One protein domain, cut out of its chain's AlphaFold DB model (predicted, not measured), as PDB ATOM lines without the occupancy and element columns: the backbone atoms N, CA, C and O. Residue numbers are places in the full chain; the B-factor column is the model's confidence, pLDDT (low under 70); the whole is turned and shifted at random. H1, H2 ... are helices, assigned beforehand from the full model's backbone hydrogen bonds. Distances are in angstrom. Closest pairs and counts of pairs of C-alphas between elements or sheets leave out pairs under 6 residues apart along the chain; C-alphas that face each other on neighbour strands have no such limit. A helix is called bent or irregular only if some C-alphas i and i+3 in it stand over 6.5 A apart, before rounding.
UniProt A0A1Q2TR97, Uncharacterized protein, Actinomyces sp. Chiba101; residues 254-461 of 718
ATOM      1  N   ASP A 254      15.458 -41.972 -15.620       84.38
ATOM      2  CA  ASP A 254      16.084 -42.157 -16.935       84.38
ATOM      3  C   ASP A 254      15.347 -41.405 -18.055       84.38
ATOM      4  O   ASP A 254      15.975 -40.762 -18.906       84.38
ATOM      5  N   GLN A 255      14.012 -41.403 -18.022       85.81
ATOM      6  CA  GLN A 255      13.212 -40.602 -18.950       85.81
ATOM      7  C   GLN A 255      13.388 -39.104 -18.688       85.81
ATOM      8  O   GLN A 255      13.531 -38.335 -19.637       85.81
ATOM      9  N   LEU A 256      13.441 -38.687 -17.420       87.00
ATOM     10  CA  LEU A 256      13.644 -37.286 -17.040       87.00
ATOM     11  C   LEU A 256      15.029 -36.765 -17.470       87.00
ATOM     12  O   LEU A 256      15.135 -35.650 -17.976       87.00
ATOM     13  N   ILE A 257      16.070 -37.593 -17.338       89.06
ATOM     14  CA  ILE A 257      17.435 -37.304 -17.806       89.06
ATOM     15  C   ILE A 257      17.444 -37.076 -19.321       89.06
ATOM     16  O   ILE A 257      17.989 -36.082 -19.807       89.06
ATOM     17  N   THR A 258      16.816 -37.988 -20.066       90.31
ATOM     18  CA  THR A 258      16.762 -37.937 -21.533       90.31
ATOM     19  C   THR A 258      15.994 -36.705 -22.013       90.31
ATOM     20  O   THR A 258      16.455 -35.988 -22.902       90.31
ATOM     21  N   GLN A 259      14.852 -36.411 -21.384       88.19
ATOM     22  CA  GLN A 259      14.039 -35.232 -21.688       88.19
ATOM     23  C   GLN A 259      14.794 -33.930 -21.407       88.19
ATOM     24  O   GLN A 259      14.800 -33.037 -22.252       88.19
ATOM     25  N   ALA A 260      15.461 -33.822 -20.253       90.62
ATOM     26  CA  ALA A 260      16.226 -32.631 -19.896       90.62
ATOM     27  C   ALA A 260      17.404 -32.392 -20.855       90.62
ATOM     28  O   ALA A 260      17.659 -31.250 -21.235       90.62
ATOM     29  N   GLY A 261      18.088 -33.458 -21.288       90.19
ATOM     30  CA  GLY A 261      19.150 -33.373 -22.294       90.19
ATOM     31  C   GLY A 261      18.646 -32.882 -23.655       90.19
ATOM     32  O   GLY A 261      19.220 -31.956 -24.224       90.19
ATOM     33  N   ALA A 262      17.540 -33.443 -24.152       92.00
ATOM     34  CA  ALA A 262      16.944 -33.025 -25.422       92.00
ATOM     35  C   ALA A 262      16.417 -31.576 -25.381       92.00
ATOM     36  O   ALA A 262      16.617 -30.813 -26.330       92.00
ATOM     37  N   ALA A 263      15.783 -31.177 -24.272       91.62
ATOM     38  CA  ALA A 263      15.279 -29.819 -24.078       91.62
ATOM     39  C   ALA A 263      16.407 -28.778 -24.057       91.62
ATOM     40  O   ALA A 263      16.257 -27.710 -24.644       91.62
ATOM     41  N   LEU A 264      17.545 -29.104 -23.433       93.50
ATOM     42  CA  LEU A 264      18.733 -28.249 -23.399       93.50
ATOM     43  C   LEU A 264      19.299 -27.978 -24.796       93.50
ATOM     44  O   LEU A 264      19.541 -26.824 -25.135       93.50
ATOM     45  N   VAL A 265      19.477 -29.025 -25.608       94.88
ATOM     46  CA  VAL A 265      19.981 -28.883 -26.987       94.88
ATOM     47  C   VAL A 265      19.011 -28.056 -27.827       94.88
ATOM     48  O   VAL A 265      19.416 -27.096 -28.472       94.88
ATOM     49  N   THR A 266      17.714 -28.363 -27.740       91.31
ATOM     50  CA  THR A 266      16.670 -27.631 -28.476       91.31
ATOM     51  C   THR A 266      16.655 -26.145 -28.108       91.31
ATOM     52  O   THR A 266      16.513 -25.288 -28.979       91.31
ATOM     53  N   ALA A 267      16.806 -25.826 -26.822       91.31
ATOM     54  CA  ALA A 267      16.836 -24.449 -26.354       91.31
ATOM     55  C   ALA A 267      18.135 -23.714 -26.756       91.31
ATOM     56  O   ALA A 267      18.060 -22.526 -27.068       91.31
ATOM     57  N   ASP A 268      19.293 -24.391 -26.809       93.00
ATOM     58  CA  ASP A 268      20.556 -23.815 -27.315       93.00
ATOM     59  C   ASP A 268      20.484 -23.509 -28.819       93.00
ATOM     60  O   ASP A 268      20.818 -22.403 -29.247       93.00
ATOM     61  N   ASP A 269      19.968 -24.444 -29.620       91.25
ATOM     62  CA  ASP A 269      19.794 -24.245 -31.063       91.25
ATOM     63  C   ASP A 269      18.795 -23.114 -31.352       91.25
ATOM     64  O   ASP A 269      19.050 -22.238 -32.185       91.25
ATOM     65  N   ALA A 270      17.678 -23.072 -30.617       88.25
ATOM     66  CA  ALA A 270      16.696 -21.995 -30.724       88.25
ATOM     67  C   ALA A 270      17.279 -20.628 -30.335       88.25
ATOM     68  O   ALA A 270      16.912 -19.618 -30.939       88.25
ATOM     69  N   MET A 271      18.187 -20.591 -29.354       91.56
ATOM     70  CA  MET A 271      18.891 -19.378 -28.945       91.56
ATOM     71  C   MET A 271      19.804 -18.860 -30.056       91.56
ATOM     72  O   MET A 271      19.750 -17.675 -30.370       91.56
ATOM     73  N   ARG A 272      20.603 -19.733 -30.686       89.00
ATOM     74  CA  ARG A 272      21.477 -19.333 -31.804       89.00
ATOM     75  C   ARG A 272      20.673 -18.790 -32.977       89.00
ATOM     76  O   ARG A 272      20.975 -17.711 -33.471       89.00
ATOM     77  N   ALA A 273      19.598 -19.483 -33.346       87.06
ATOM     78  CA  ALA A 273      18.694 -19.007 -34.384       87.06
ATOM     79  C   ALA A 273      18.064 -17.648 -34.022       87.06
ATOM     80  O   ALA A 273      17.901 -16.790 -34.880       87.06
ATOM     81  N   ALA A 274      17.702 -17.425 -32.755       86.75
ATOM     82  CA  ALA A 274      17.139 -16.151 -32.314       86.75
ATOM     83  C   ALA A 274      18.170 -15.002 -32.288       86.75
ATOM     84  O   ALA A 274      17.795 -13.862 -32.550       86.75
ATOM     85  N   ASP A 275      19.446 -15.288 -32.020       86.38
ATOM     86  CA  ASP A 275      20.550 -14.314 -32.068       86.38
ATOM     87  C   ASP A 275      20.864 -13.870 -33.512       86.38
ATOM     88  O   ASP A 275      21.053 -12.680 -33.791       86.38
ATOM     89  N   GLU A 276      20.824 -14.814 -34.457       87.44
ATOM     90  CA  GLU A 276      20.932 -14.539 -35.897       87.44
ATOM     91  C   GLU A 276      19.763 -13.666 -36.394       87.44
ATOM     92  O   GLU A 276      19.977 -12.660 -37.076       87.44
ATOM     93  N   GLU A 277      18.531 -13.994 -35.990       84.69
ATOM     94  CA  GLU A 277      17.329 -13.208 -36.308       84.69
ATOM     95  C   GLU A 277      17.365 -11.805 -35.684       84.69
ATOM     96  O   GLU A 277      16.981 -10.832 -36.334       84.69
ATOM     97  N   LEU A 278      17.855 -11.661 -34.447       83.56
ATOM     98  CA  LEU A 278      18.015 -10.352 -33.806       83.56
ATOM     99  C   LEU A 278      18.999  -9.482 -34.588       83.56
ATOM    100  O   LEU A 278      18.722  -8.305 -34.822       83.56
ATOM    101  N   SER A 279      20.109 -10.064 -35.040       81.81
ATOM    102  CA  SER A 279      21.113  -9.364 -35.847       81.81
ATOM    103  C   SER A 279      20.525  -8.864 -37.173       81.81
ATOM    104  O   SER A 279      20.772  -7.726 -37.582       81.81
ATOM    105  N   TYR A 280      19.689  -9.678 -37.825       75.69
ATOM    106  CA  TYR A 280      18.961  -9.274 -39.030       75.69
ATOM    107  C   TYR A 280      17.920  -8.179 -38.741       75.69
ATOM    108  O   TYR A 280      17.864  -7.164 -39.439       75.69
ATOM    109  N   ALA A 281      17.130  -8.340 -37.677       71.38
ATOM    110  CA  ALA A 281      16.119  -7.370 -37.270       71.38
ATOM    111  C   ALA A 281      16.736  -6.008 -36.911       71.38
ATOM    112  O   ALA A 281      16.199  -4.970 -37.288       71.38
ATOM    113  N   GLN A 282      17.891  -5.992 -36.243       77.25
ATOM    114  CA  GLN A 282      18.626  -4.765 -35.919       77.25
ATOM    115  C   GLN A 282      19.103  -4.034 -37.174       77.25
ATOM    116  O   GLN A 282      19.041  -2.804 -37.225       77.25
ATOM    117  N   ALA A 283      19.535  -4.774 -38.199       71.44
ATOM    118  CA  ALA A 283      19.934  -4.197 -39.478       71.44
ATOM    119  C   ALA A 283      18.744  -3.595 -40.250       71.44
ATOM    120  O   ALA A 283      18.902  -2.562 -40.897       71.44
ATOM    121  N   GLN A 284      17.560  -4.212 -40.164       63.50
ATOM    122  CA  GLN A 284      16.365  -3.789 -40.901       63.50
ATOM    123  C   GLN A 284      15.565  -2.680 -40.198       63.50
ATOM    124  O   GLN A 284      15.048  -1.780 -40.858       63.50
ATOM    125  N   PHE A 285      15.433  -2.753 -38.873       65.38
ATOM    126  CA  PHE A 285      14.526  -1.908 -38.085       65.38
ATOM    127  C   PHE A 285      15.252  -0.922 -37.157       65.38
ATOM    128  O   PHE A 285      14.626  -0.016 -36.607       65.38
ATOM    129  N   GLY A 286      16.573  -1.057 -37.007       66.75
ATOM    130  CA  GLY A 286      17.380  -0.237 -36.108       66.75
ATOM    131  C   GLY A 286      17.278  -0.666 -34.640       66.75
ATOM    132  O   GLY A 286      16.353  -1.358 -34.223       66.75
ATOM    133  N   LEU A 287      18.250  -0.228 -33.834       63.81
ATOM    134  CA  LEU A 287      18.449  -0.720 -32.463       63.81
ATOM    135  C   LEU A 287      17.233  -0.480 -31.553       63.81
ATOM    136  O   LEU A 287      16.748  -1.424 -30.937       63.81
ATOM    137  N   SER A 288      16.668   0.733 -31.561       58.72
ATOM    138  CA  SER A 288      15.543   1.094 -30.681       58.72
ATOM    139  C   SER A 288      14.266   0.283 -30.946       58.72
ATOM    140  O   SER A 288      13.494   0.014 -30.029       58.72
ATOM    141  N   ALA A 289      14.042  -0.162 -32.185       65.62
ATOM    142  CA  ALA A 289      12.885  -0.992 -32.523       65.62
ATOM    143  C   ALA A 289      13.042  -2.457 -32.065       65.62
ATOM    144  O   ALA A 289      12.065  -3.206 -32.071       65.62
ATOM    145  N   THR A 290      14.253  -2.864 -31.663       80.06
ATOM    146  CA  THR A 290      14.609  -4.241 -31.269       80.06
ATOM    147  C   THR A 290      14.949  -4.396 -29.782       80.06
ATOM    148  O   THR A 290      15.380  -5.471 -29.357       80.06
ATOM    149  N   ASP A 291      14.736  -3.356 -28.970       80.75
ATOM    150  CA  ASP A 291      15.096  -3.348 -27.544       80.75
ATOM    151  C   ASP A 291      14.400  -4.476 -26.763       80.75
ATOM    152  O   ASP A 291      15.048  -5.215 -26.023       80.75
ATOM    153  N   SER A 292      13.099  -4.693 -26.992       79.25
ATOM    154  CA  SER A 292      12.339  -5.755 -26.315       79.25
ATOM    155  C   SER A 292      12.805  -7.163 -26.695       79.25
ATOM    156  O   SER A 292      12.774  -8.073 -25.868       79.25
ATOM    157  N   PHE A 293      13.252  -7.354 -27.942       83.56
ATOM    158  CA  PHE A 293      13.781  -8.639 -28.394       83.56
ATOM    159  C   PHE A 293      15.170  -8.895 -27.803       83.56
ATOM    160  O   PHE A 293      15.443  -9.991 -27.317       83.56
ATOM    161  N   THR A 294      15.998  -7.852 -27.744       86.81
ATOM    162  CA  THR A 294      17.306  -7.879 -27.080       86.81
ATOM    163  C   THR A 294      17.166  -8.236 -25.596       86.81
ATOM    164  O   THR A 294      17.895  -9.088 -25.083       86.81
ATOM    165  N   GLU A 295      16.188  -7.647 -24.902       88.00
ATOM    166  CA  GLU A 295      15.908  -7.949 -23.497       88.00
ATOM    167  C   GLU A 295      15.443  -9.401 -23.306       88.00
ATOM    168  O   GLU A 295      16.000 -10.122 -22.475       88.00
ATOM    169  N   ALA A 296      14.484  -9.869 -24.106       86.94
ATOM    170  CA  ALA A 296      13.989 -11.244 -24.030       86.94
ATOM    171  C   ALA A 296      15.099 -12.279 -24.292       86.94
ATOM    172  O   ALA A 296      15.187 -13.288 -23.585       86.94
ATOM    173  N   LEU A 297      15.985 -12.009 -25.256       89.62
ATOM    174  CA  LEU A 297      17.129 -12.868 -25.559       89.62
ATOM    175  C   LEU A 297      18.133 -12.896 -24.394       89.62
ATOM    176  O   LEU A 297      18.651 -13.957 -24.039       89.62
ATOM    177  N   SER A 298      18.347 -11.756 -23.727       90.56
ATOM    178  CA  SER A 298      19.204 -11.684 -22.536       90.56
ATOM    179  C   SER A 298      18.658 -12.512 -21.364       90.56
ATOM    180  O   SER A 298      19.420 -13.216 -20.696       90.56
ATOM    181  N   GLN A 299      17.337 -12.505 -21.153       88.44
ATOM    182  CA  GLN A 299      16.678 -13.299 -20.114       88.44
ATOM    183  C   GLN A 299      16.764 -14.796 -20.430       88.44
ATOM    184  O   GLN A 299      17.175 -15.591 -19.582       88.44
ATOM    185  N   ALA A 300      16.463 -15.191 -21.668       91.12
ATOM    186  CA  ALA A 300      16.573 -16.579 -22.103       91.12
ATOM    187  C   ALA A 300      18.025 -17.105 -21.997       91.12
ATOM    188  O   ALA A 300      18.240 -18.252 -21.596       91.12
ATOM    189  N   LYS A 301      19.034 -16.253 -22.239       93.00
ATOM    190  CA  LYS A 301      20.455 -16.587 -22.040       93.00
ATOM    191  C   LYS A 301      20.795 -16.845 -20.570       93.00
ATOM    192  O   LYS A 301      21.550 -17.772 -20.283       93.00
ATOM    193  N   ALA A 302      20.207 -16.087 -19.643       94.00
ATOM    194  CA  ALA A 302      20.363 -16.317 -18.205       94.00
ATOM    195  C   ALA A 302      19.703 -17.632 -17.740       94.00
ATOM    196  O   ALA A 302      20.222 -18.323 -16.860       94.00
ATOM    197  N   HIS A 303      18.574 -18.020 -18.344       92.12
ATOM    198  CA  HIS A 303      17.961 -19.327 -18.087       92.12
ATOM    199  C   HIS A 303      18.856 -20.474 -18.569       92.12
ATOM    200  O   HIS A 303      19.099 -21.405 -17.800       92.12
ATOM    201  N   LEU A 304      19.404 -20.382 -19.786       94.06
ATOM    202  CA  LEU A 304      20.322 -21.391 -20.325       94.06
ATOM    203  C   LEU A 304      21.622 -21.497 -19.527       94.06
ATOM    204  O   LEU A 304      22.049 -22.609 -19.219       94.06
ATOM    205  N   SER A 305      22.225 -20.373 -19.123       94.44
ATOM    206  CA  SER A 305      23.432 -20.406 -18.288       94.44
ATOM    207  C   SER A 305      23.176 -21.146 -16.977       94.44
ATOM    208  O   SER A 305      23.980 -21.983 -16.570       94.44
ATOM    209  N   ARG A 306      22.010 -20.921 -16.358       93.44
ATOM    210  CA  ARG A 306      21.612 -21.632 -15.143       93.44
ATOM    211  C   ARG A 306      21.361 -23.122 -15.384       93.44
ATOM    212  O   ARG A 306      21.710 -23.934 -14.530       93.44
ATOM    213  N   CYS A 307      20.796 -23.505 -16.528       94.62
ATOM    214  CA  CYS A 307      20.657 -24.917 -16.885       94.62
ATOM    215  C   CYS A 307      22.021 -25.605 -17.041       94.62
ATOM    216  O   CYS A 307      22.188 -26.720 -16.551       94.62
ATOM    217  N   PHE A 308      23.003 -24.947 -17.665       94.38
ATOM    218  CA  PHE A 308      24.360 -25.491 -17.792       94.38
ATOM    219  C   PHE A 308      25.089 -25.585 -16.445       94.38
ATOM    220  O   PHE A 308      25.815 -26.548 -16.218       94.38
ATOM    221  N   GLU A 309      24.863 -24.647 -15.521       94.38
ATOM    222  CA  GLU A 309      25.352 -24.764 -14.139       94.38
ATOM    223  C   GLU A 309      24.761 -25.984 -13.427       94.38
ATOM    224  O   GLU A 309      25.499 -26.761 -12.830       94.38
ATOM    225  N   LEU A 310      23.440 -26.175 -13.509       92.12
ATOM    226  CA  LEU A 310      22.766 -27.331 -12.914       92.12
ATOM    227  C   LEU A 310      23.243 -28.640 -13.541       92.12
ATOM    228  O   LEU A 310      23.451 -29.617 -12.829       92.12
ATOM    229  N   ARG A 311      23.461 -28.644 -14.859       91.81
ATOM    230  CA  ARG A 311      24.011 -29.790 -15.580       91.81
ATOM    231  C   ARG A 311      25.429 -30.119 -15.123       91.81
ATOM    232  O   ARG A 311      25.729 -31.283 -14.912       91.81
ATOM    233  N   LYS A 312      26.269 -29.103 -14.908       92.19
ATOM    234  CA  LYS A 312      27.634 -29.274 -14.400       92.19
ATOM    235  C   LYS A 312      27.669 -29.885 -12.998       92.19
ATOM    236  O   LYS A 312      28.583 -30.644 -12.722       92.19
ATOM    237  N   ILE A 313      26.719 -29.521 -12.135       90.69
ATOM    238  CA  ILE A 313      26.598 -30.098 -10.788       90.69
ATOM    239  C   ILE A 313      26.146 -31.566 -10.901       90.69
ATOM    240  O   ILE A 313      26.803 -32.440 -10.366       90.69
ATOM    241  N   LEU A 314      25.123 -31.848 -11.718       88.31
ATOM    242  CA  LEU A 314      24.619 -33.214 -11.945       88.31
ATOM    243  C   LEU A 314      25.622 -34.173 -12.608       88.31
ATOM    244  O   LEU A 314      25.485 -35.386 -12.465       88.31
ATOM    245  N   ASP A 315      26.565 -33.646 -13.391       88.25
ATOM    246  CA  ASP A 315      27.603 -34.424 -14.075       88.25
ATOM    247  C   ASP A 315      28.919 -34.486 -13.254       88.25
ATOM    248  O   ASP A 315      29.949 -34.898 -13.795       88.25
ATOM    249  N   ASP A 316      28.929 -34.045 -11.986       89.81
ATOM    250  CA  ASP A 316      30.117 -34.095 -11.125       89.81
ATOM    251  C   ASP A 316      30.375 -35.488 -10.501       89.81
ATOM    252  O   ASP A 316      29.594 -36.431 -10.647       89.81
ATOM    253  N   ASP A 317      31.526 -35.649  -9.835       81.75
ATOM    254  CA  ASP A 317      31.950 -36.934  -9.257       81.75
ATOM    255  C   ASP A 317      31.210 -37.300  -7.942       81.75
ATOM    256  O   ASP A 317      31.477 -38.354  -7.354       81.75
ATOM    257  N   ILE A 318      30.306 -36.446  -7.441       80.19
ATOM    258  CA  ILE A 318      29.570 -36.602  -6.179       80.19
ATOM    259  C   ILE A 318      28.064 -36.726  -6.488       80.19
ATOM    260  O   ILE A 318      27.339 -35.735  -6.469       80.19
ATOM    261  N   PRO A 319      27.534 -37.947  -6.687       77.81
ATOM    262  CA  PRO A 319      26.150 -38.119  -7.111       77.81
ATOM    263  C   PRO A 319      25.163 -37.638  -6.041       77.81
ATOM    264  O   PRO A 319      25.226 -38.050  -4.876       77.81
ATOM    265  N   GLU A 320      24.196 -36.810  -6.437       85.44
ATOM    266  CA  GLU A 320      23.109 -36.408  -5.553       85.44
ATOM    267  C   GLU A 320      22.124 -37.551  -5.303       85.44
ATOM    268  O   GLU A 320      22.037 -38.543  -6.029       85.44
ATOM    269  N   THR A 321      21.307 -37.394  -4.264       88.94
ATOM    270  CA  THR A 321      20.225 -38.347  -4.002       88.94
ATOM    271  C   THR A 321      19.183 -38.315  -5.127       88.94
ATOM    272  O   THR A 321      18.891 -37.260  -5.688       88.94
ATOM    273  N   GLU A 322      18.542 -39.451  -5.419       85.00
ATOM    274  CA  GLU A 322      17.509 -39.553  -6.467       85.00
ATOM    275  C   GLU A 322      16.421 -38.450  -6.382       85.00
ATOM    276  O   GLU A 322      16.072 -37.857  -7.407       85.00
ATOM    277  N   PRO A 323      15.905 -38.070  -5.190       83.75
ATOM    278  CA  PRO A 323      14.957 -36.961  -5.071       83.75
ATOM    279  C   PRO A 323      15.554 -35.587  -5.409       83.75
ATOM    280  O   PRO A 323      14.817 -34.699  -5.837       83.75
ATOM    281  N   GLN A 324      16.857 -35.383  -5.201       86.94
ATOM    282  CA  GLN A 324      17.562 -34.150  -5.569       86.94
ATOM    283  C   GLN A 324      17.800 -34.087  -7.081       86.94
ATOM    284  O   GLN A 324      17.460 -33.073  -7.688       86.94
ATOM    285  N   GLN A 325      18.241 -35.182  -7.705       87.50
ATOM    286  CA  GLN A 325      18.414 -35.257  -9.160       87.50
ATOM    287  C   GLN A 325      17.100 -34.985  -9.900       87.50
ATOM    288  O   GLN A 325      17.051 -34.165 -10.816       87.50
ATOM    289  N   ARG A 326      15.988 -35.579  -9.439       88.12
ATOM    290  CA  ARG A 326      14.649 -35.307  -9.992       88.12
ATOM    291  C   ARG A 326      14.266 -33.826  -9.910       88.12
ATOM    292  O   ARG A 326      13.663 -33.304 -10.843       88.12
ATOM    293  N   ARG A 327      14.616 -33.137  -8.816       89.62
ATOM    294  CA  ARG A 327      14.361 -31.692  -8.670       89.62
ATOM    295  C   ARG A 327      15.204 -30.871  -9.640       89.62
ATOM    296  O   ARG A 327      14.666 -29.969 -10.266       89.62
ATOM    297  N   MET A 328      16.485 -31.197  -9.787       90.75
ATOM    298  CA  MET A 328      17.401 -30.455 -10.656       90.75
ATOM    299  C   MET A 328      17.076 -30.654 -12.141       90.75
ATOM    300  O   MET A 328      17.023 -29.675 -12.878       90.75
ATOM    301  N   TYR A 329      16.759 -31.878 -12.583       92.50
ATOM    302  CA  TYR A 329      16.279 -32.107 -13.952       92.50
ATOM    303  C   TYR A 329      14.911 -31.459 -14.208       92.50
ATOM    304  O   TYR A 329      14.683 -30.927 -15.293       92.50
ATOM    305  N   GLY A 330      14.025 -31.435 -13.206       90.25
ATOM    306  CA  GLY A 330      12.784 -30.660 -13.270       90.25
ATOM    307  C   GLY A 330      13.033 -29.156 -13.430       90.25
ATOM    308  O   GLY A 330      12.378 -28.512 -14.243       90.25
ATOM    309  N   GLU A 331      14.019 -28.604 -12.715       92.69
ATOM    310  CA  GLU A 331      14.423 -27.198 -12.847       92.69
ATOM    311  C   GLU A 331      15.040 -26.902 -14.225       92.69
ATOM    312  O   GLU A 331      14.743 -25.864 -14.811       92.69
ATOM    313  N   ILE A 332      15.849 -27.814 -14.780       93.12
ATOM    314  CA  ILE A 332      16.391 -27.684 -16.144       93.12
ATOM    315  C   ILE A 332      15.255 -27.626 -17.171       93.12
ATOM    316  O   ILE A 332      15.262 -26.747 -18.032       93.12
ATOM    317  N   LEU A 333      14.269 -28.523 -17.077       92.19
ATOM    318  CA  LEU A 333      13.128 -28.555 -17.995       92.19
ATOM    319  C   LEU A 333      12.298 -27.269 -17.927       92.19
ATOM    320  O   LEU A 333      12.011 -26.672 -18.965       92.19
ATOM    321  N   ASP A 334      11.971 -26.812 -16.718       93.31
ATOM    322  CA  ASP A 334      11.216 -25.576 -16.494       93.31
ATOM    323  C   ASP A 334      11.947 -24.350 -17.066       93.31
ATOM    324  O   ASP A 334      11.375 -23.549 -17.805       93.31
ATOM    325  N   ARG A 335      13.255 -24.235 -16.818       93.44
ATOM    326  CA  ARG A 335      14.067 -23.129 -17.343       93.44
ATOM    327  C   ARG A 335      14.233 -23.178 -18.861       93.44
ATOM    328  O   ARG A 335      14.176 -22.124 -19.493       93.44
ATOM    329  N   CYS A 336      14.392 -24.362 -19.459       92.56
ATOM    330  CA  CYS A 336      14.410 -24.505 -20.919       92.56
ATOM    331  C   CYS A 336      13.061 -24.094 -21.528       92.56
ATOM    332  O   CYS A 336      13.030 -23.390 -22.535       92.56
ATOM    333  N   GLN A 337      11.944 -24.462 -20.891       92.81
ATOM    334  CA  GLN A 337      10.610 -24.052 -21.326       92.81
ATOM    335  C   GLN A 337      10.414 -22.531 -21.231       92.81
ATOM    336  O   GLN A 337       9.876 -21.929 -22.160       92.81
ATOM    337  N   GLN A 338      10.886 -21.896 -20.156       90.25
ATOM    338  CA  GLN A 338      10.836 -20.438 -19.997       90.25
ATOM    339  C   GLN A 338      11.675 -19.715 -21.060       90.25
ATOM    340  O   GLN A 338      11.192 -18.760 -21.671       90.25
ATOM    341  N   ALA A 339      12.889 -20.202 -21.344       91.38
ATOM    342  CA  ALA A 339      13.743 -19.654 -22.397       91.38
ATOM    343  C   ALA A 339      13.081 -19.752 -23.784       91.38
ATOM    344  O   ALA A 339      13.013 -18.760 -24.510       91.38
ATOM    345  N   MET A 340      12.532 -20.921 -24.135       89.31
ATOM    346  CA  MET A 340      11.834 -21.121 -25.411       89.31
ATOM    347  C   MET A 340      10.562 -20.272 -25.520       89.31
ATOM    348  O   MET A 340      10.295 -19.711 -26.581       89.31
ATOM    349  N   GLY A 341       9.797 -20.136 -24.431       86.50
ATOM    350  CA  GLY A 341       8.592 -19.306 -24.395       86.50
ATOM    351  C   GLY A 341       8.886 -17.826 -24.648       86.50
ATOM    352  O   GLY A 341       8.187 -17.188 -25.434       86.50
ATOM    353  N   ALA A 342       9.958 -17.293 -24.053       86.31
ATOM    354  CA  ALA A 342      10.391 -15.914 -24.283       86.31
ATOM    355  C   ALA A 342      10.793 -15.667 -25.750       86.31
ATOM    356  O   ALA A 342      10.399 -14.658 -26.338       86.31
ATOM    357  N   ILE A 343      11.523 -16.609 -26.360       86.38
ATOM    358  CA  ILE A 343      11.941 -16.528 -27.769       86.38
ATOM    359  C   ILE A 343      10.728 -16.603 -28.712       86.38
ATOM    360  O   ILE A 343      10.624 -15.810 -29.648       86.38
ATOM    361  N   GLN A 344       9.789 -17.526 -28.473       83.19
ATOM    362  CA  GLN A 344       8.595 -17.691 -29.314       83.19
ATOM    363  C   GLN A 344       7.656 -16.483 -29.257       83.19
ATOM    364  O   GLN A 344       7.157 -16.058 -30.297       83.19
ATOM    365  N   ALA A 345       7.454 -15.895 -28.074       80.94
ATOM    366  CA  ALA A 345       6.606 -14.717 -27.918       80.94
ATOM    367  C   ALA A 345       7.114 -13.523 -28.747       80.94
ATOM    368  O   ALA A 345       6.324 -12.820 -29.372       80.94
ATOM    369  N   GLN A 346       8.433 -13.313 -28.810       82.00
ATOM    370  CA  GLN A 346       9.000 -12.237 -29.629       82.00
ATOM    371  C   GLN A 346       8.858 -12.513 -31.129       82.00
ATOM    372  O   GLN A 346       8.510 -11.601 -31.877       82.00
ATOM    373  N   LYS A 347       9.051 -13.764 -31.572       78.56
ATOM    374  CA  LYS A 347       8.819 -14.143 -32.979       78.56
ATOM    375  C   LYS A 347       7.378 -13.857 -33.413       78.56
ATOM    376  O   LYS A 347       7.178 -13.238 -34.454       78.56
ATOM    377  N   GLN A 348       6.397 -14.199 -32.577       74.94
ATOM    378  CA  GLN A 348       4.983 -13.907 -32.842       74.94
ATOM    379  C   GLN A 348       4.705 -12.402 -32.951       74.94
ATOM    380  O   GLN A 348       4.025 -11.976 -33.879       74.94
ATOM    381  N   LEU A 349       5.284 -11.571 -32.078       71.44
ATOM    382  CA  LEU A 349       5.119 -10.112 -32.157       71.44
ATOM    383  C   LEU A 349       5.678  -9.514 -33.460       71.44
ATOM    384  O   LEU A 349       5.110  -8.557 -33.993       71.44
ATOM    385  N   PHE A 350       6.777 -10.057 -33.992       68.88
ATOM    386  CA  PHE A 350       7.314  -9.637 -35.292       68.88
ATOM    387  C   PHE A 350       6.445 -10.110 -36.460       68.88
ATOM    388  O   PHE A 350       6.205  -9.336 -37.390       68.88
ATOM    389  N   GLU A 351       5.936 -11.341 -36.408       66.75
ATOM    390  CA  GLU A 351       4.990 -11.868 -37.398       66.75
ATOM    391  C   GLU A 351       3.687 -11.054 -37.424       66.75
ATOM    392  O   GLU A 351       3.218 -10.682 -38.500       66.75
ATOM    393  N   GLU A 352       3.152 -10.680 -36.258       63.56
ATOM    394  CA  GLU A 352       1.983  -9.804 -36.134       63.56
ATOM    395  C   GLU A 352       2.236  -8.421 -36.742       63.56
ATOM    396  O   GLU A 352       1.413  -7.922 -37.509       63.56
ATOM    397  N   ARG A 353       3.386  -7.796 -36.457       62.25
ATOM    398  CA  ARG A 353       3.746  -6.493 -37.050       62.25
ATOM    399  C   ARG A 353       3.847  -6.569 -38.572       62.25
ATOM    400  O   ARG A 353       3.315  -5.700 -39.259       62.25
ATOM    401  N   ARG A 354       4.455  -7.636 -39.094       62.44
ATOM    402  CA  ARG A 354       4.583  -7.877 -40.537       62.44
ATOM    403  C   ARG A 354       3.225  -8.156 -41.197       62.44
ATOM    404  O   ARG A 354       2.990  -7.720 -42.322       62.44
ATOM    405  N   GLY A 355       2.314  -8.816 -40.481       58.44
ATOM    406  CA  GLY A 355       0.919  -8.993 -40.884       58.44
ATOM    407  C   GLY A 355       0.154  -7.668 -40.956       58.44
ATOM    408  O   GLY A 355      -0.548  -7.419 -41.936       58.44
ATOM    409  N   ILE A 356       0.347  -6.780 -39.977       52.38
ATOM    410  CA  ILE A 356      -0.328  -5.475 -39.917       52.38
ATOM    411  C   ILE A 356       0.151  -4.527 -41.026       52.38
ATOM    412  O   ILE A 356      -0.683  -3.852 -41.620       52.38
ATOM    413  N   GLU A 357       1.445  -4.495 -41.364       57.62
ATOM    414  CA  GLU A 357       1.943  -3.667 -42.480       57.62
ATOM    415  C   GLU A 357       1.308  -4.071 -43.823       57.62
ATOM    416  O   GLU A 357       0.934  -3.212 -44.618       57.62
ATOM    417  N   SER A 358       1.096  -5.373 -44.051       63.22
ATOM    418  CA  SER A 358       0.408  -5.871 -45.255       63.22
ATOM    419  C   SER A 358      -1.109  -5.629 -45.252       63.22
ATOM    420  O   SER A 358      -1.722  -5.524 -46.313       63.22
ATOM    421  N   ALA A 359      -1.712  -5.517 -44.065       71.81
ATOM    422  CA  ALA A 359      -3.151  -5.351 -43.856       71.81
ATOM    423  C   ALA A 359      -3.563  -3.893 -43.583       71.81
ATOM    424  O   ALA A 359      -4.739  -3.623 -43.327       71.81
ATOM    425  N   LEU A 360      -2.618  -2.949 -43.621       82.81
ATOM    426  CA  LEU A 360      -2.835  -1.564 -43.213       82.81
ATOM    427  C   LEU A 360      -4.004  -0.884 -43.960       82.81
ATOM    428  O   LEU A 360      -4.859  -0.316 -43.277       82.81
ATOM    429  N   PRO A 361      -4.143  -0.994 -45.303       86.19
ATOM    430  CA  PRO A 361      -5.283  -0.403 -46.010       86.19
ATOM    431  C   PRO A 361      -6.638  -0.949 -45.535       86.19
ATOM    432  O   PRO A 361      -7.573  -0.177 -45.323       86.19
ATOM    433  N   THR A 362      -6.728  -2.263 -45.308       84.25
ATOM    434  CA  THR A 362      -7.941  -2.926 -44.802       84.25
ATOM    435  C   THR A 362      -8.261  -2.482 -43.375       84.25
ATOM    436  O   THR A 362      -9.391  -2.110 -43.073       84.25
ATOM    437  N   SER A 363      -7.250  -2.422 -42.504       83.56
ATOM    438  CA  SER A 363      -7.403  -1.948 -41.123       83.56
ATOM    439  C   SER A 363      -7.919  -0.506 -41.073       83.56
ATOM    440  O   SER A 363      -8.770  -0.158 -40.250       83.56
ATOM    441  N   MET A 364      -7.468   0.346 -41.997       92.44
ATOM    442  CA  MET A 364      -7.937   1.726 -42.100       92.44
ATOM    443  C   MET A 364      -9.382   1.827 -42.600       92.44
ATOM    444  O   MET A 364     -10.124   2.674 -42.098       92.44
ATOM    445  N   SER A 365      -9.806   0.984 -43.550       89.94
ATOM    446  CA  SER A 365     -11.202   0.968 -44.008       89.94
ATOM    447  C   SER A 365     -12.152   0.435 -42.935       89.94
ATOM    448  O   SER A 365     -13.194   1.038 -42.694       89.94
ATOM    449  N   GLU A 366     -11.770  -0.632 -42.229       84.50
ATOM    450  CA  GLU A 366     -12.544  -1.173 -41.104       84.50
ATOM    451  C   GLU A 366     -12.640  -0.167 -39.948       84.50
ATOM    452  O   GLU A 366     -13.706   0.027 -39.363       84.50
ATOM    453  N   THR A 367     -11.543   0.535 -39.644       88.62
ATOM    454  CA  THR A 367     -11.531   1.576 -38.607       88.62
ATOM    455  C   THR A 367     -12.411   2.768 -39.001       88.62
ATOM    456  O   THR A 367     -13.096   3.324 -38.142       88.62
ATOM    457  N   ALA A 368     -12.452   3.139 -40.288       94.50
ATOM    458  CA  ALA A 368     -13.373   4.161 -40.793       94.50
ATOM    459  C   ALA A 368     -14.837   3.730 -40.625       94.50
ATOM    460  O   ALA A 368     -15.626   4.479 -40.057       94.50
ATOM    461  N   GLN A 369     -15.171   2.499 -41.026       92.19
ATOM    462  CA  GLN A 369     -16.514   1.947 -40.853       92.19
ATOM    463  C   GLN A 369     -16.932   1.947 -39.373       92.19
ATOM    464  O   GLN A 369     -18.027   2.393 -39.032       92.19
ATOM    465  N   ARG A 370     -16.043   1.519 -38.467       86.75
ATOM    466  CA  ARG A 370     -16.322   1.528 -37.024       86.75
ATOM    467  C   ARG A 370     -16.539   2.943 -36.482       86.75
ATOM    468  O   ARG A 370     -17.334   3.124 -35.557       86.75
ATOM    469  N   ALA A 371     -15.849   3.946 -37.029       92.25
ATOM    470  CA  ALA A 371     -16.076   5.344 -36.670       92.25
ATOM    471  C   ALA A 371     -17.506   5.785 -37.025       92.25
ATOM    472  O   ALA A 371     -18.153   6.443 -36.212       92.25
ATOM    473  N   ASP A 372     -18.012   5.377 -38.190       96.38
ATOM    474  CA  ASP A 372     -19.366   5.706 -38.649       96.38
ATOM    475  C   ASP A 372     -20.440   4.993 -37.810       96.38
ATOM    476  O   ASP A 372     -21.405   5.618 -37.367       96.38
ATOM    477  N   GLU A 373     -20.239   3.712 -37.491       88.75
ATOM    478  CA  GLU A 373     -21.095   2.966 -36.553       88.75
ATOM    479  C   GLU A 373     -21.123   3.632 -35.164       88.75
ATOM    480  O   GLU A 373     -22.176   3.775 -34.537       88.75
ATOM    481  N   THR A 374     -19.965   4.101 -34.689       92.25
ATOM    482  CA  THR A 374     -19.843   4.787 -33.395       92.25
ATOM    483  C   THR A 374     -20.545   6.146 -33.407       92.25
ATOM    484  O   THR A 374     -21.173   6.521 -32.418       92.25
ATOM    485  N   GLU A 375     -20.498   6.884 -34.518       97.50
ATOM    486  CA  GLU A 375     -21.233   8.144 -34.687       97.50
ATOM    487  C   GLU A 375     -22.751   7.940 -34.585       97.50
ATOM    488  O   GLU A 375     -23.451   8.703 -33.905       97.50
ATOM    489  N   GLN A 376     -23.260   6.871 -35.205       96.19
ATOM    490  CA  GLN A 376     -24.669   6.487 -35.100       96.19
ATOM    491  C   GLN A 376     -25.036   6.137 -33.653       96.19
ATOM    492  O   GLN A 376     -26.023   6.661 -33.128       96.19
ATOM    493  N   ALA A 377     -24.206   5.346 -32.965       91.19
ATOM    494  CA  ALA A 377     -24.415   4.997 -31.559       91.19
ATOM    495  C   ALA A 377     -24.421   6.233 -30.639       91.19
ATOM    496  O   ALA A 377     -25.273   6.348 -29.757       91.19
ATOM    497  N   ILE A 378     -23.522   7.198 -30.863       96.00
ATOM    498  CA  ILE A 378     -23.498   8.469 -30.122       96.00
ATOM    499  C   ILE A 378     -24.784   9.270 -30.367       96.00
ATOM    500  O   ILE A 378     -25.355   9.826 -29.427       96.00
ATOM    501  N   THR A 379     -25.269   9.314 -31.608       96.88
ATOM    502  CA  THR A 379     -26.515  10.012 -31.964       96.88
ATOM    503  C   THR A 379     -27.730   9.382 -31.273       96.88
ATOM    504  O   THR A 379     -28.572  10.090 -30.708       96.88
ATOM    505  N   MET A 380     -27.794   8.049 -31.240       93.06
ATOM    506  CA  MET A 380     -28.816   7.317 -30.488       93.06
ATOM    507  C   MET A 380     -28.718   7.597 -28.985       93.06
ATOM    508  O   MET A 380     -29.724   7.943 -28.367       93.06
ATOM    509  N   ALA A 381     -27.514   7.544 -28.406       93.31
ATOM    510  CA  ALA A 381     -27.281   7.839 -26.992       93.31
ATOM    511  C   ALA A 381     -27.712   9.267 -26.616       93.31
ATOM    512  O   ALA A 381     -28.310   9.477 -25.564       93.31
ATOM    513  N   LYS A 382     -27.477  10.262 -27.483       95.75
ATOM    514  CA  LYS A 382     -27.974  11.634 -27.283       95.75
ATOM    515  C   LYS A 382     -29.495  11.701 -27.246       95.75
ATOM    516  O   LYS A 382     -30.049  12.336 -26.352       95.75
ATOM    517  N   THR A 383     -30.151  11.049 -28.202       95.25
ATOM    518  CA  THR A 383     -31.618  11.004 -28.283       95.25
ATOM    519  C   THR A 383     -32.199  10.343 -27.037       95.25
ATOM    520  O   THR A 383     -33.097  10.888 -26.398       95.25
ATOM    521  N   LEU A 384     -31.614   9.219 -26.628       92.94
ATOM    522  CA  LEU A 384     -32.001   8.493 -25.428       92.94
ATOM    523  C   LEU A 384     -31.809   9.346 -24.167       92.94
ATOM    524  O   LEU A 384     -32.693   9.393 -23.316       92.94
ATOM    525  N   LEU A 385     -30.693  10.073 -24.052       93.31
ATOM    526  CA  LEU A 385     -30.430  10.948 -22.909       93.31
ATOM    527  C   LEU A 385     -31.443  12.100 -22.808       93.31
ATOM    528  O   LEU A 385     -31.771  12.518 -21.698       93.31
ATOM    529  N   VAL A 386     -31.955  12.608 -23.935       93.44
ATOM    530  CA  VAL A 386     -33.053  13.591 -23.937       93.44
ATOM    531  C   VAL A 386     -34.324  12.972 -23.358       93.44
ATOM    532  O   VAL A 386     -34.929  13.574 -22.474       93.44
ATOM    533  N   THR A 387     -34.685  11.758 -23.783       89.19
ATOM    534  CA  THR A 387     -35.835  11.025 -23.229       89.19
ATOM    535  C   THR A 387     -35.664  10.759 -21.734       89.19
ATOM    536  O   THR A 387     -36.576  11.025 -20.955       89.19
ATOM    537  N   LEU A 388     -34.480  10.318 -21.298       87.12
ATOM    538  CA  LEU A 388     -34.196  10.084 -19.881       87.12
ATOM    539  C   LEU A 388     -34.334  11.356 -19.044       87.12
ATOM    540  O   LEU A 388     -34.884  11.296 -17.951       87.12
ATOM    541  N   ARG A 389     -33.878  12.510 -19.547       88.31
ATOM    542  CA  ARG A 389     -34.002  13.803 -18.848       88.31
ATOM    543  C   ARG A 389     -35.444  14.291 -18.711       88.31
ATOM    544  O   ARG A 389     -35.687  15.159 -17.882       88.31
ATOM    545  N   ALA A 390     -36.369  13.788 -19.529       86.06
ATOM    546  CA  ALA A 390     -37.791  14.097 -19.397       86.06
ATOM    547  C   ALA A 390     -38.464  13.254 -18.298       86.06
ATOM    548  O   ALA A 390     -39.395  13.727 -17.648       86.06
ATOM    549  N   THR A 391     -37.982  12.027 -18.085       80.88
ATOM    550  CA  THR A 391     -38.604  11.044 -17.182       80.88
ATOM    551  C   THR A 391     -37.936  10.965 -15.805       80.88
ATOM    552  O   THR A 391     -38.604  10.633 -14.828       80.88
ATOM    553  N   TYR A 392     -36.635  11.257 -15.713       80.31
ATOM    554  CA  TYR A 392     -35.825  11.061 -14.508       80.31
ATOM    555  C   TYR A 392     -35.132  12.348 -14.043       80.31
ATOM    556  O   TYR A 392     -34.723  13.170 -14.871       80.31
ATOM    557  N   PRO A 393     -34.914  12.508 -12.721       81.94
ATOM    558  CA  PRO A 393     -34.235  13.675 -12.176       81.94
ATOM    559  C   PRO A 393     -32.761  13.737 -12.599       81.94
ATOM    560  O   PRO A 393     -32.099  12.723 -12.828       81.94
ATOM    561  N   ALA A 394     -32.204  14.952 -12.636       82.06
ATOM    562  CA  ALA A 394     -30.811  15.181 -13.027       82.06
ATOM    563  C   ALA A 394     -29.798  14.432 -12.141       82.06
ATOM    564  O   ALA A 394     -28.748  14.028 -12.638       82.06
ATOM    565  N   SER A 395     -30.123  14.209 -10.860       80.56
ATOM    566  CA  SER A 395     -29.296  13.431  -9.931       80.56
ATOM    567  C   SER A 395     -29.049  12.007 -10.442       80.56
ATOM    568  O   SER A 395     -27.885  11.613 -10.541       80.56
ATOM    569  N   ALA A 396     -30.097  11.323 -10.916       81.50
ATOM    570  CA  ALA A 396     -30.032   9.957 -11.440       81.50
ATOM    571  C   ALA A 396     -29.194   9.846 -12.729       81.50
ATOM    572  O   ALA A 396     -28.652   8.791 -13.054       81.50
ATOM    573  N   LEU A 397     -29.054  10.954 -13.466       87.75
ATOM    574  CA  LEU A 397     -28.336  11.016 -14.742       87.75
ATOM    575  C   LEU A 397     -26.938  11.628 -14.627       87.75
ATOM    576  O   LEU A 397     -26.244  11.743 -15.640       87.75
ATOM    577  N   THR A 398     -26.498  12.014 -13.425       87.50
ATOM    578  CA  THR A 398     -25.234  12.738 -13.206       87.50
ATOM    579  C   THR A 398     -24.053  12.042 -13.885       87.50
ATOM    580  O   THR A 398     -23.304  12.678 -14.627       87.50
ATOM    581  N   SER A 399     -23.931  10.723 -13.703       85.88
ATOM    582  CA  SER A 399     -22.817   9.910 -14.212       85.88
ATOM    583  C   SER A 399     -22.771   9.795 -15.741       85.88
ATOM    584  O   SER A 399     -21.686   9.672 -16.304       85.88
ATOM    585  N   VAL A 400     -23.919   9.878 -16.419       91.50
ATOM    586  CA  VAL A 400     -24.040   9.692 -17.878       91.50
ATOM    587  C   VAL A 400     -24.302  10.987 -18.646       91.50
ATOM    588  O   VAL A 400     -24.209  11.016 -19.872       91.50
ATOM    589  N   SER A 401     -24.575  12.086 -17.941       90.75
ATOM    590  CA  SER A 401     -24.981  13.368 -18.525       90.75
ATOM    591  C   SER A 401     -23.970  13.971 -19.511       90.75
ATOM    592  O   SER A 401     -24.382  14.603 -20.487       90.75
ATOM    593  N   GLU A 402     -22.669  13.762 -19.284       92.75
ATOM    594  CA  GLU A 402     -21.578  14.251 -20.141       92.75
ATOM    595  C   GLU A 402     -21.026  13.193 -21.111       92.75
ATOM    596  O   GLU A 402     -20.209  13.525 -21.977       92.75
ATOM    597  N   ALA A 403     -21.442  11.929 -20.983       92.75
ATOM    598  CA  ALA A 403     -20.853  10.820 -21.731       92.75
ATOM    599  C   ALA A 403     -20.931  11.015 -23.261       92.75
ATOM    600  O   ALA A 403     -19.886  10.880 -23.905       92.75
ATOM    601  N   PRO A 404     -22.062  11.455 -23.859       95.00
ATOM    602  CA  PRO A 404     -22.128  11.676 -25.304       95.00
ATOM    603  C   PRO A 404     -21.183  12.775 -25.801       95.00
ATOM    604  O   PRO A 404     -20.544  12.622 -26.834       95.00
ATOM    605  N   VAL A 405     -21.041  13.874 -25.050       95.12
ATOM    606  CA  VAL A 405     -20.157  14.991 -25.437       95.12
ATOM    607  C   VAL A 405     -18.690  14.558 -25.404       95.12
ATOM    608  O   VAL A 405     -17.896  14.951 -26.259       95.12
ATOM    609  N   ARG A 406     -18.307  13.732 -24.423       96.12
ATOM    610  CA  ARG A 406     -16.957  13.156 -24.354       96.12
ATOM    611  C   ARG A 406     -16.723  12.137 -25.474       96.12
ATOM    612  O   ARG A 406     -15.647  12.157 -26.070       96.12
ATOM    613  N   ALA A 407     -17.723  11.313 -25.790       95.88
ATOM    614  CA  ALA A 407     -17.667  10.356 -26.890       95.88
ATOM    615  C   ALA A 407     -17.435  11.049 -28.242       95.88
ATOM    616  O   ALA A 407     -16.571  10.620 -28.998       95.88
ATOM    617  N   GLU A 408     -18.108  12.173 -28.516       98.00
ATOM    618  CA  GLU A 408     -17.892  12.947 -29.750       98.00
ATOM    619  C   GLU A 408     -16.469  13.479 -29.884       98.00
ATOM    620  O   GLU A 408     -15.870  13.404 -30.954       98.00
ATOM    621  N   ARG A 409     -15.902  13.999 -28.789       98.00
ATOM    622  CA  ARG A 409     -14.521  14.501 -28.787       98.00
ATOM    623  C   ARG A 409     -13.518  13.381 -29.061       98.00
ATOM    624  O   ARG A 409     -12.571  13.591 -29.815       98.00
ATOM    625  N   LEU A 410     -13.736  12.200 -28.479       96.50
ATOM    626  CA  LEU A 410     -12.900  11.019 -28.715       96.50
ATOM    627  C   LEU A 410     -13.052  10.479 -30.140       96.50
ATOM    628  O   LEU A 410     -12.050  10.153 -30.769       96.50
ATOM    629  N   LEU A 411     -14.272  10.449 -30.679       97.94
ATOM    630  CA  LEU A 411     -14.517  10.053 -32.064       97.94
ATOM    631  C   LEU A 411     -13.829  11.011 -33.047       97.94
ATOM    632  O   LEU A 411     -13.180  10.563 -33.992       97.94
ATOM    633  N   ALA A 412     -13.906  12.323 -32.805       98.25
ATOM    634  CA  ALA A 412     -13.215  13.327 -33.614       98.25
ATOM    635  C   ALA A 412     -11.686  13.160 -33.561       98.25
ATOM    636  O   ALA A 412     -11.017  13.229 -34.597       98.25
ATOM    637  N   ALA A 413     -11.127  12.884 -32.376       97.56
ATOM    638  CA  ALA A 413      -9.708  12.570 -32.224       97.56
ATOM    639  C   ALA A 413      -9.325  11.285 -32.983       97.56
ATOM    640  O   ALA A 413      -8.329  11.275 -33.704       97.56
ATOM    641  N   GLY A 414     -10.152  10.238 -32.898       96.88
ATOM    642  CA  GLY A 414      -9.947   8.983 -33.619       96.88
ATOM    643  C   GLY A 414      -9.975   9.149 -35.140       96.88
ATOM    644  O   GLY A 414      -9.079   8.663 -35.825       96.88
ATOM    645  N   ARG A 415     -10.940   9.909 -35.679       98.25
ATOM    646  CA  ARG A 415     -10.998  10.256 -37.113       98.25
ATOM    647  C   ARG A 415      -9.777  11.064 -37.561       98.25
ATOM    648  O   ARG A 415      -9.252  10.818 -38.641       98.25
ATOM    649  N   THR A 416      -9.292  11.979 -36.721       98.31
ATOM    650  CA  THR A 416      -8.074  12.757 -37.005       98.31
ATOM    651  C   THR A 416      -6.838  11.857 -37.067       98.31
ATOM    652  O   THR A 416      -6.043  11.980 -37.995       98.31
ATOM    653  N   ALA A 417      -6.690  10.919 -36.126       96.06
ATOM    654  CA  ALA A 417      -5.596   9.947 -36.140       96.06
ATOM    655  C   ALA A 417      -5.665   9.021 -37.368       96.06
ATOM    656  O   ALA A 417      -4.637   8.716 -37.965       96.06
ATOM    657  N   LEU A 418      -6.869   8.630 -37.800       96.62
ATOM    658  CA  LEU A 418      -7.055   7.828 -39.011       96.62
ATOM    659  C   LEU A 418      -6.663   8.590 -40.288       96.62
ATOM    660  O   LEU A 418      -6.089   8.005 -41.203       96.62
ATOM    661  N   GLU A 419      -6.940   9.893 -40.349       97.38
ATOM    662  CA  GLU A 419      -6.508  10.739 -41.466       97.38
ATOM    663  C   GLU A 419      -4.984  10.926 -41.481       97.38
ATOM    664  O   GLU A 419      -4.354  10.852 -42.533       97.38
ATOM    665  N   GLN A 420      -4.368  11.080 -40.307       96.81
ATOM    666  CA  GLN A 420      -2.910  11.096 -40.185       96.81
ATOM    667  C   GLN A 420      -2.295   9.771 -40.650       96.81
ATOM    668  O   GLN A 420      -1.317   9.799 -41.391       96.81
ATOM    669  N   ALA A 421      -2.919   8.634 -40.312       94.19
ATOM    670  CA  ALA A 421      -2.488   7.320 -40.788       94.19
ATOM    671  C   ALA A 421      -2.494   7.219 -42.317       94.19
ATOM    672  O   ALA A 421      -1.558   6.661 -42.885       94.19
ATOM    673  N   ARG A 422      -3.506   7.793 -42.990       95.00
ATOM    674  CA  ARG A 422      -3.550   7.878 -44.464       95.00
ATOM    675  C   ARG A 422      -2.379   8.679 -45.004       95.00
ATOM    676  O   ARG A 422      -1.629   8.168 -45.827       95.00
ATOM    677  N   ALA A 423      -2.163   9.874 -44.464       96.31
ATOM    678  CA  ALA A 423      -1.060  10.728 -44.887       96.31
ATOM    679  C   ALA A 423       0.319  10.072 -44.670       96.31
ATOM    680  O   ALA A 423       1.186  10.158 -45.539       96.31
ATOM    681  N   SER A 424       0.532   9.389 -43.539       92.62
ATOM    682  CA  SER A 424       1.780   8.665 -43.263       92.62
ATOM    683  C   SER A 424       1.955   7.437 -44.160       92.62
ATOM    684  O   SER A 424       3.071   7.186 -44.616       92.62
ATOM    685  N   ALA A 425       0.880   6.707 -44.476       89.50
ATOM    686  CA  ALA A 425       0.926   5.597 -45.426       89.50
ATOM    687  C   ALA A 425       1.286   6.081 -46.844       89.50
ATOM    688  O   ALA A 425       2.193   5.521 -47.465       89.50
ATOM    689  N   ASP A 426       0.661   7.167 -47.309       91.38
ATOM    690  CA  ASP A 426       0.934   7.790 -48.613       91.38
ATOM    691  C   ASP A 426       2.366   8.350 -48.702       91.38
ATOM    692  O   ASP A 426       2.993   8.324 -49.762       91.38
ATOM    693  N   ALA A 427       2.923   8.806 -47.575       92.88
ATOM    694  CA  ALA A 427       4.310   9.253 -47.455       92.88
ATOM    695  C   ALA A 427       5.336   8.102 -47.337       92.88
ATOM    696  O   ALA A 427       6.530   8.361 -47.172       92.88
ATOM    697  N   GLY A 428       4.899   6.837 -47.385       85.12
ATOM    698  CA  GLY A 428       5.763   5.657 -47.246       85.12
ATOM    699  C   GLY A 428       6.226   5.365 -45.811       85.12
ATOM    700  O   GLY A 428       7.101   4.525 -45.607       85.12
ATOM    701  N   GLN A 429       5.648   6.024 -44.804       86.38
ATOM    702  CA  GLN A 429       5.977   5.877 -43.382       86.38
ATOM    703  C   GLN A 429       5.091   4.809 -42.721       86.38
ATOM    704  O   GLN A 429       4.263   5.107 -41.857       86.38
ATOM    705  N   GLN A 430       5.260   3.552 -43.136       81.12
ATOM    706  CA  GLN A 430       4.386   2.440 -42.732       81.12
ATOM    707  C   GLN A 430       4.309   2.254 -41.206       81.12
ATOM    708  O   GLN A 430       3.219   2.126 -40.655       81.12
ATOM    709  N   SER A 431       5.438   2.326 -40.494       79.38
ATOM    710  CA  SER A 431       5.475   2.170 -39.032       79.38
ATOM    711  C   SER A 431       4.686   3.257 -38.290       79.38
ATOM    712  O   SER A 431       3.938   2.954 -37.361       79.38
ATOM    713  N   THR A 432       4.798   4.513 -38.732       83.31
ATOM    714  CA  THR A 432       4.040   5.651 -38.188       83.31
ATOM    715  C   THR A 432       2.545   5.513 -38.468       83.31
ATOM    716  O   THR A 432       1.728   5.755 -37.580       83.31
ATOM    717  N   ALA A 433       2.177   5.058 -39.668       87.38
ATOM    718  CA  ALA A 433       0.783   4.830 -40.024       87.38
ATOM    719  C   ALA A 433       0.142   3.727 -39.161       87.38
ATOM    720  O   ALA A 433      -0.975   3.898 -38.673       87.38
ATOM    721  N   VAL A 434       0.861   2.631 -38.889       86.00
ATOM    722  CA  VAL A 434       0.392   1.557 -37.992       86.00
ATOM    723  C   VAL A 434       0.110   2.078 -36.579       86.00
ATOM    724  O   VAL A 434      -0.916   1.733 -35.985       86.00
ATOM    725  N   GLU A 435       0.991   2.917 -36.030       86.56
ATOM    726  CA  GLU A 435       0.792   3.522 -34.710       86.56
ATOM    727  C   GLU A 435      -0.454   4.423 -34.683       86.56
ATOM    728  O   GLU A 435      -1.297   4.302 -33.790       86.56
ATOM    729  N   GLN A 436      -0.622   5.269 -35.699       91.06
ATOM    730  CA  GLN A 436      -1.768   6.171 -35.816       91.06
ATOM    731  C   GLN A 436      -3.100   5.421 -35.976       91.06
ATOM    732  O   GLN A 436      -4.092   5.811 -35.356       91.06
ATOM    733  N   VAL A 437      -3.131   4.301 -36.713       90.25
ATOM    734  CA  VAL A 437      -4.321   3.432 -36.782       90.25
ATOM    735  C   VAL A 437      -4.678   2.867 -35.409       90.25
ATOM    736  O   VAL A 437      -5.848   2.883 -35.033       90.25
ATOM    737  N   ARG A 438      -3.697   2.428 -34.610       85.31
ATOM    738  CA  ARG A 438      -3.964   1.937 -33.244       85.31
ATOM    739  C   ARG A 438      -4.539   3.029 -32.341       85.31
ATOM    740  O   ARG A 438      -5.475   2.765 -31.585       85.31
ATOM    741  N   ILE A 439      -4.024   4.257 -32.443       88.94
ATOM    742  CA  ILE A 439      -4.568   5.418 -31.718       88.94
ATOM    743  C   ILE A 439      -6.021   5.681 -32.137       88.94
ATOM    744  O   ILE A 439      -6.882   5.902 -31.277       88.94
ATOM    745  N   ALA A 440      -6.311   5.616 -33.441       90.56
ATOM    746  CA  ALA A 440      -7.662   5.770 -33.969       90.56
ATOM    747  C   ALA A 440      -8.613   4.701 -33.410       90.56
ATOM    748  O   ALA A 440      -9.650   5.042 -32.839       90.56
ATOM    749  N   GLN A 441      -8.228   3.426 -33.494       86.62
ATOM    750  CA  GLN A 441      -9.007   2.292 -32.990       86.62
ATOM    751  C   GLN A 441      -9.309   2.414 -31.493       86.62
ATOM    752  O   GLN A 441     -10.465   2.277 -31.090       86.62
ATOM    753  N   GLY A 442      -8.300   2.728 -30.672       75.81
ATOM    754  CA  GLY A 442      -8.479   2.907 -29.228       75.81
ATOM    755  C   GLY A 442      -9.439   4.051 -28.887       75.81
ATOM    756  O   GLY A 442     -10.331   3.888 -28.055       75.81
ATOM    757  N   SER A 443      -9.305   5.187 -29.578       89.81
ATOM    758  CA  SER A 443     -10.165   6.361 -29.366       89.81
ATOM    759  C   SER A 443     -11.619   6.094 -29.772       89.81
ATOM    760  O   SER A 443     -12.541   6.443 -29.032       89.81
ATOM    761  N   ILE A 444     -11.837   5.431 -30.915       87.00
ATOM    762  CA  ILE A 444     -13.173   5.065 -31.419       87.00
ATOM    763  C   ILE A 444     -13.840   4.042 -30.488       87.00
ATOM    764  O   ILE A 444     -14.997   4.220 -30.111       87.00
ATOM    765  N   ALA A 445     -13.109   3.017 -30.040       81.06
ATOM    766  CA  ALA A 445     -13.634   2.027 -29.098       81.06
ATOM    767  C   ALA A 445     -14.040   2.662 -27.754       81.06
ATOM    768  O   ALA A 445     -15.101   2.358 -27.198       81.06
ATOM    769  N   GLN A 446     -13.227   3.591 -27.238       84.19
ATOM    770  CA  GLN A 446     -13.557   4.329 -26.021       84.19
ATOM    771  C   GLN A 446     -14.793   5.224 -26.208       84.19
ATOM    772  O   GLN A 446     -15.641   5.285 -25.315       84.19
ATOM    773  N   ALA A 447     -14.935   5.878 -27.364       90.12
ATOM    774  CA  ALA A 447     -16.131   6.647 -27.704       90.12
ATOM    775  C   ALA A 447     -17.391   5.762 -27.735       90.12
ATOM    776  O   ALA A 447     -18.399   6.115 -27.120       90.12
ATOM    777  N   GLY A 448     -17.314   4.582 -28.360       84.38
ATOM    778  CA  GLY A 448     -18.403   3.599 -28.367       84.38
ATOM    779  C   GLY A 448     -18.791   3.126 -26.962       84.38
ATOM    780  O   GLY A 448     -19.973   3.040 -26.637       84.38
ATOM    781  N   THR A 449     -17.806   2.923 -26.082       85.62
ATOM    782  CA  THR A 449     -18.047   2.536 -24.680       85.62
ATOM    783  C   THR A 449     -18.808   3.623 -23.914       85.62
ATOM    784  O   THR A 449     -19.736   3.325 -23.168       85.62
ATOM    785  N   LEU A 450     -18.454   4.897 -24.110       89.19
ATOM    786  CA  LEU A 450     -19.164   6.028 -23.499       89.19
ATOM    787  C   LEU A 450     -20.597   6.180 -24.029       89.19
ATOM    788  O   LEU A 450     -21.489   6.535 -23.260       89.19
ATOM    789  N   ALA A 451     -20.840   5.900 -25.312       88.81
ATOM    790  CA  ALA A 451     -22.197   5.870 -25.859       88.81
ATOM    791  C   ALA A 451     -23.027   4.735 -25.229       88.81
ATOM    792  O   ALA A 451     -24.148   4.972 -24.776       88.81
ATOM    793  N   ALA A 452     -22.450   3.535 -25.109       85.62
ATOM    794  CA  ALA A 452     -23.108   2.375 -24.507       85.62
ATOM    795  C   ALA A 452     -23.492   2.589 -23.030       85.62
ATOM    796  O   ALA A 452     -24.535   2.105 -22.596       85.62
ATOM    797  N   GLN A 453     -22.722   3.376 -22.264       88.75
ATOM    798  CA  GLN A 453     -23.057   3.714 -20.870       88.75
ATOM    799  C   GLN A 453     -24.439   4.363 -20.719       88.75
ATOM    800  O   GLN A 453     -25.099   4.161 -19.698       88.75
ATOM    801  N   VAL A 454     -24.883   5.135 -21.715       93.38
ATOM    802  CA  VAL A 454     -26.206   5.771 -21.706       93.38
ATOM    803  C   VAL A 454     -27.306   4.730 -21.921       93.38
ATOM    804  O   VAL A 454     -28.301   4.740 -21.197       93.38
ATOM    805  N   THR A 455     -27.105   3.788 -22.845       87.44
ATOM    806  CA  THR A 455     -28.027   2.665 -23.075       87.44
ATOM    807  C   THR A 455     -28.147   1.782 -21.832       87.44
ATOM    808  O   THR A 455     -29.253   1.536 -21.360       87.44
ATOM    809  N   SER A 456     -27.027   1.411 -21.206       86.88
ATOM    810  CA  SER A 456     -27.049   0.634 -19.958       86.88
ATOM    811  C   SER A 456     -27.630   1.413 -18.772       86.88
ATOM    812  O   SER A 456     -28.122   0.823 -17.814       86.88
ATOM    813  N   ALA A 457     -27.559   2.749 -18.768       88.25
ATOM    814  CA  ALA A 457     -28.268   3.554 -17.773       88.25
ATOM    815  C   ALA A 457     -29.783   3.525 -18.000       88.25
ATOM    816  O   ALA A 457     -30.525   3.430 -17.030       88.25
ATOM    817  N   ASN A 458     -30.241   3.540 -19.252       88.94
ATOM    818  CA  ASN A 458     -31.657   3.388 -19.576       88.94
ATOM    819  C   ASN A 458     -32.225   2.045 -19.131       88.94
ATOM    820  O   ASN A 458     -33.290   2.024 -18.530       88.94
ATOM    821  N   GLU A 459     -31.514   0.951 -19.401       87.75
ATOM    822  CA  GLU A 459     -31.917  -0.394 -18.970       87.75
ATOM    823  C   GLU A 459     -32.009  -0.484 -17.445       87.75
ATOM    824  O   GLU A 459     -33.023  -0.912 -16.909       87.75
ATOM    825  N   ARG A 460     -30.992   0.010 -16.727       86.00
ATOM    826  CA  ARG A 460     -31.030   0.043 -15.256       86.00
ATOM    827  C   ARG A 460     -32.178   0.893 -14.723       86.00
ATOM    828  O   ARG A 460     -32.817   0.516 -13.751       86.00
ATOM    829  N   LEU A 461     -32.440   2.047 -15.334       86.56
ATOM    830  CA  LEU A 461     -33.533   2.922 -14.914       86.56
ATOM    831  C   LEU A 461     -34.909   2.334 -15.263       86.56
ATOM    832  O   LEU A 461     -35.849   2.527 -14.498       86.56
TER     833      LEU A 461
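This is residues 254 to 461 of the 718 residues of an uncharacterized protein of Actinomyces sp. Chiba101 (UniProt A0A1Q2TR97). Two up-and-down bundles of three helices, H1, H2, H3a and H3b, H4, H5, form a V, and the long bent helix H3 runs through both. The printed 208 residues hold five named helices, H1 to H5, no named strand: all helix. The whole is extended, radius of gyration of the C-alphas 27.0 A, spanning 87 by 46 by 23 A.

Begin at H1, residues 254 to 285; it touches H2, residues 287 to 314, at Gln 282 and Thr 290, closest C-alphas 6.2 A. H2 is irregular, C-alphas 289 and 292 being 7.8 A apart. H3, residues 322 to 391, assigned as one helix by its hydrogen bonds, is bent, C-alphas 358 and 361 being 7.9 A apart; arms H3a, 322 to 358, and H3b, 361 to 391, stand about perpendicular, 90 degrees. H4, residues 403 to 426, touches H5, residues 430 to 461, opposite ways; closest C-alphas, Gly 414 and Ala 440, 4.0 A. Every O i to N i+4 pair is within hydrogen-bond range in H1, H3a, H3b and H4; in H2 22 of 24, in H5 26 of 28.

Find C-alpha 254 at (16.084, -42.157, -16.935); H1 runs 45.5 A. H3a spans 54.1 A; H5 runs 47.0 A to C-alpha 461 at (-33.533, 2.922, -14.914).

The printed part has no cut; H3 to H4 is a long link. Confidence is under 70 at residues 284 to 289 and 350 to 358.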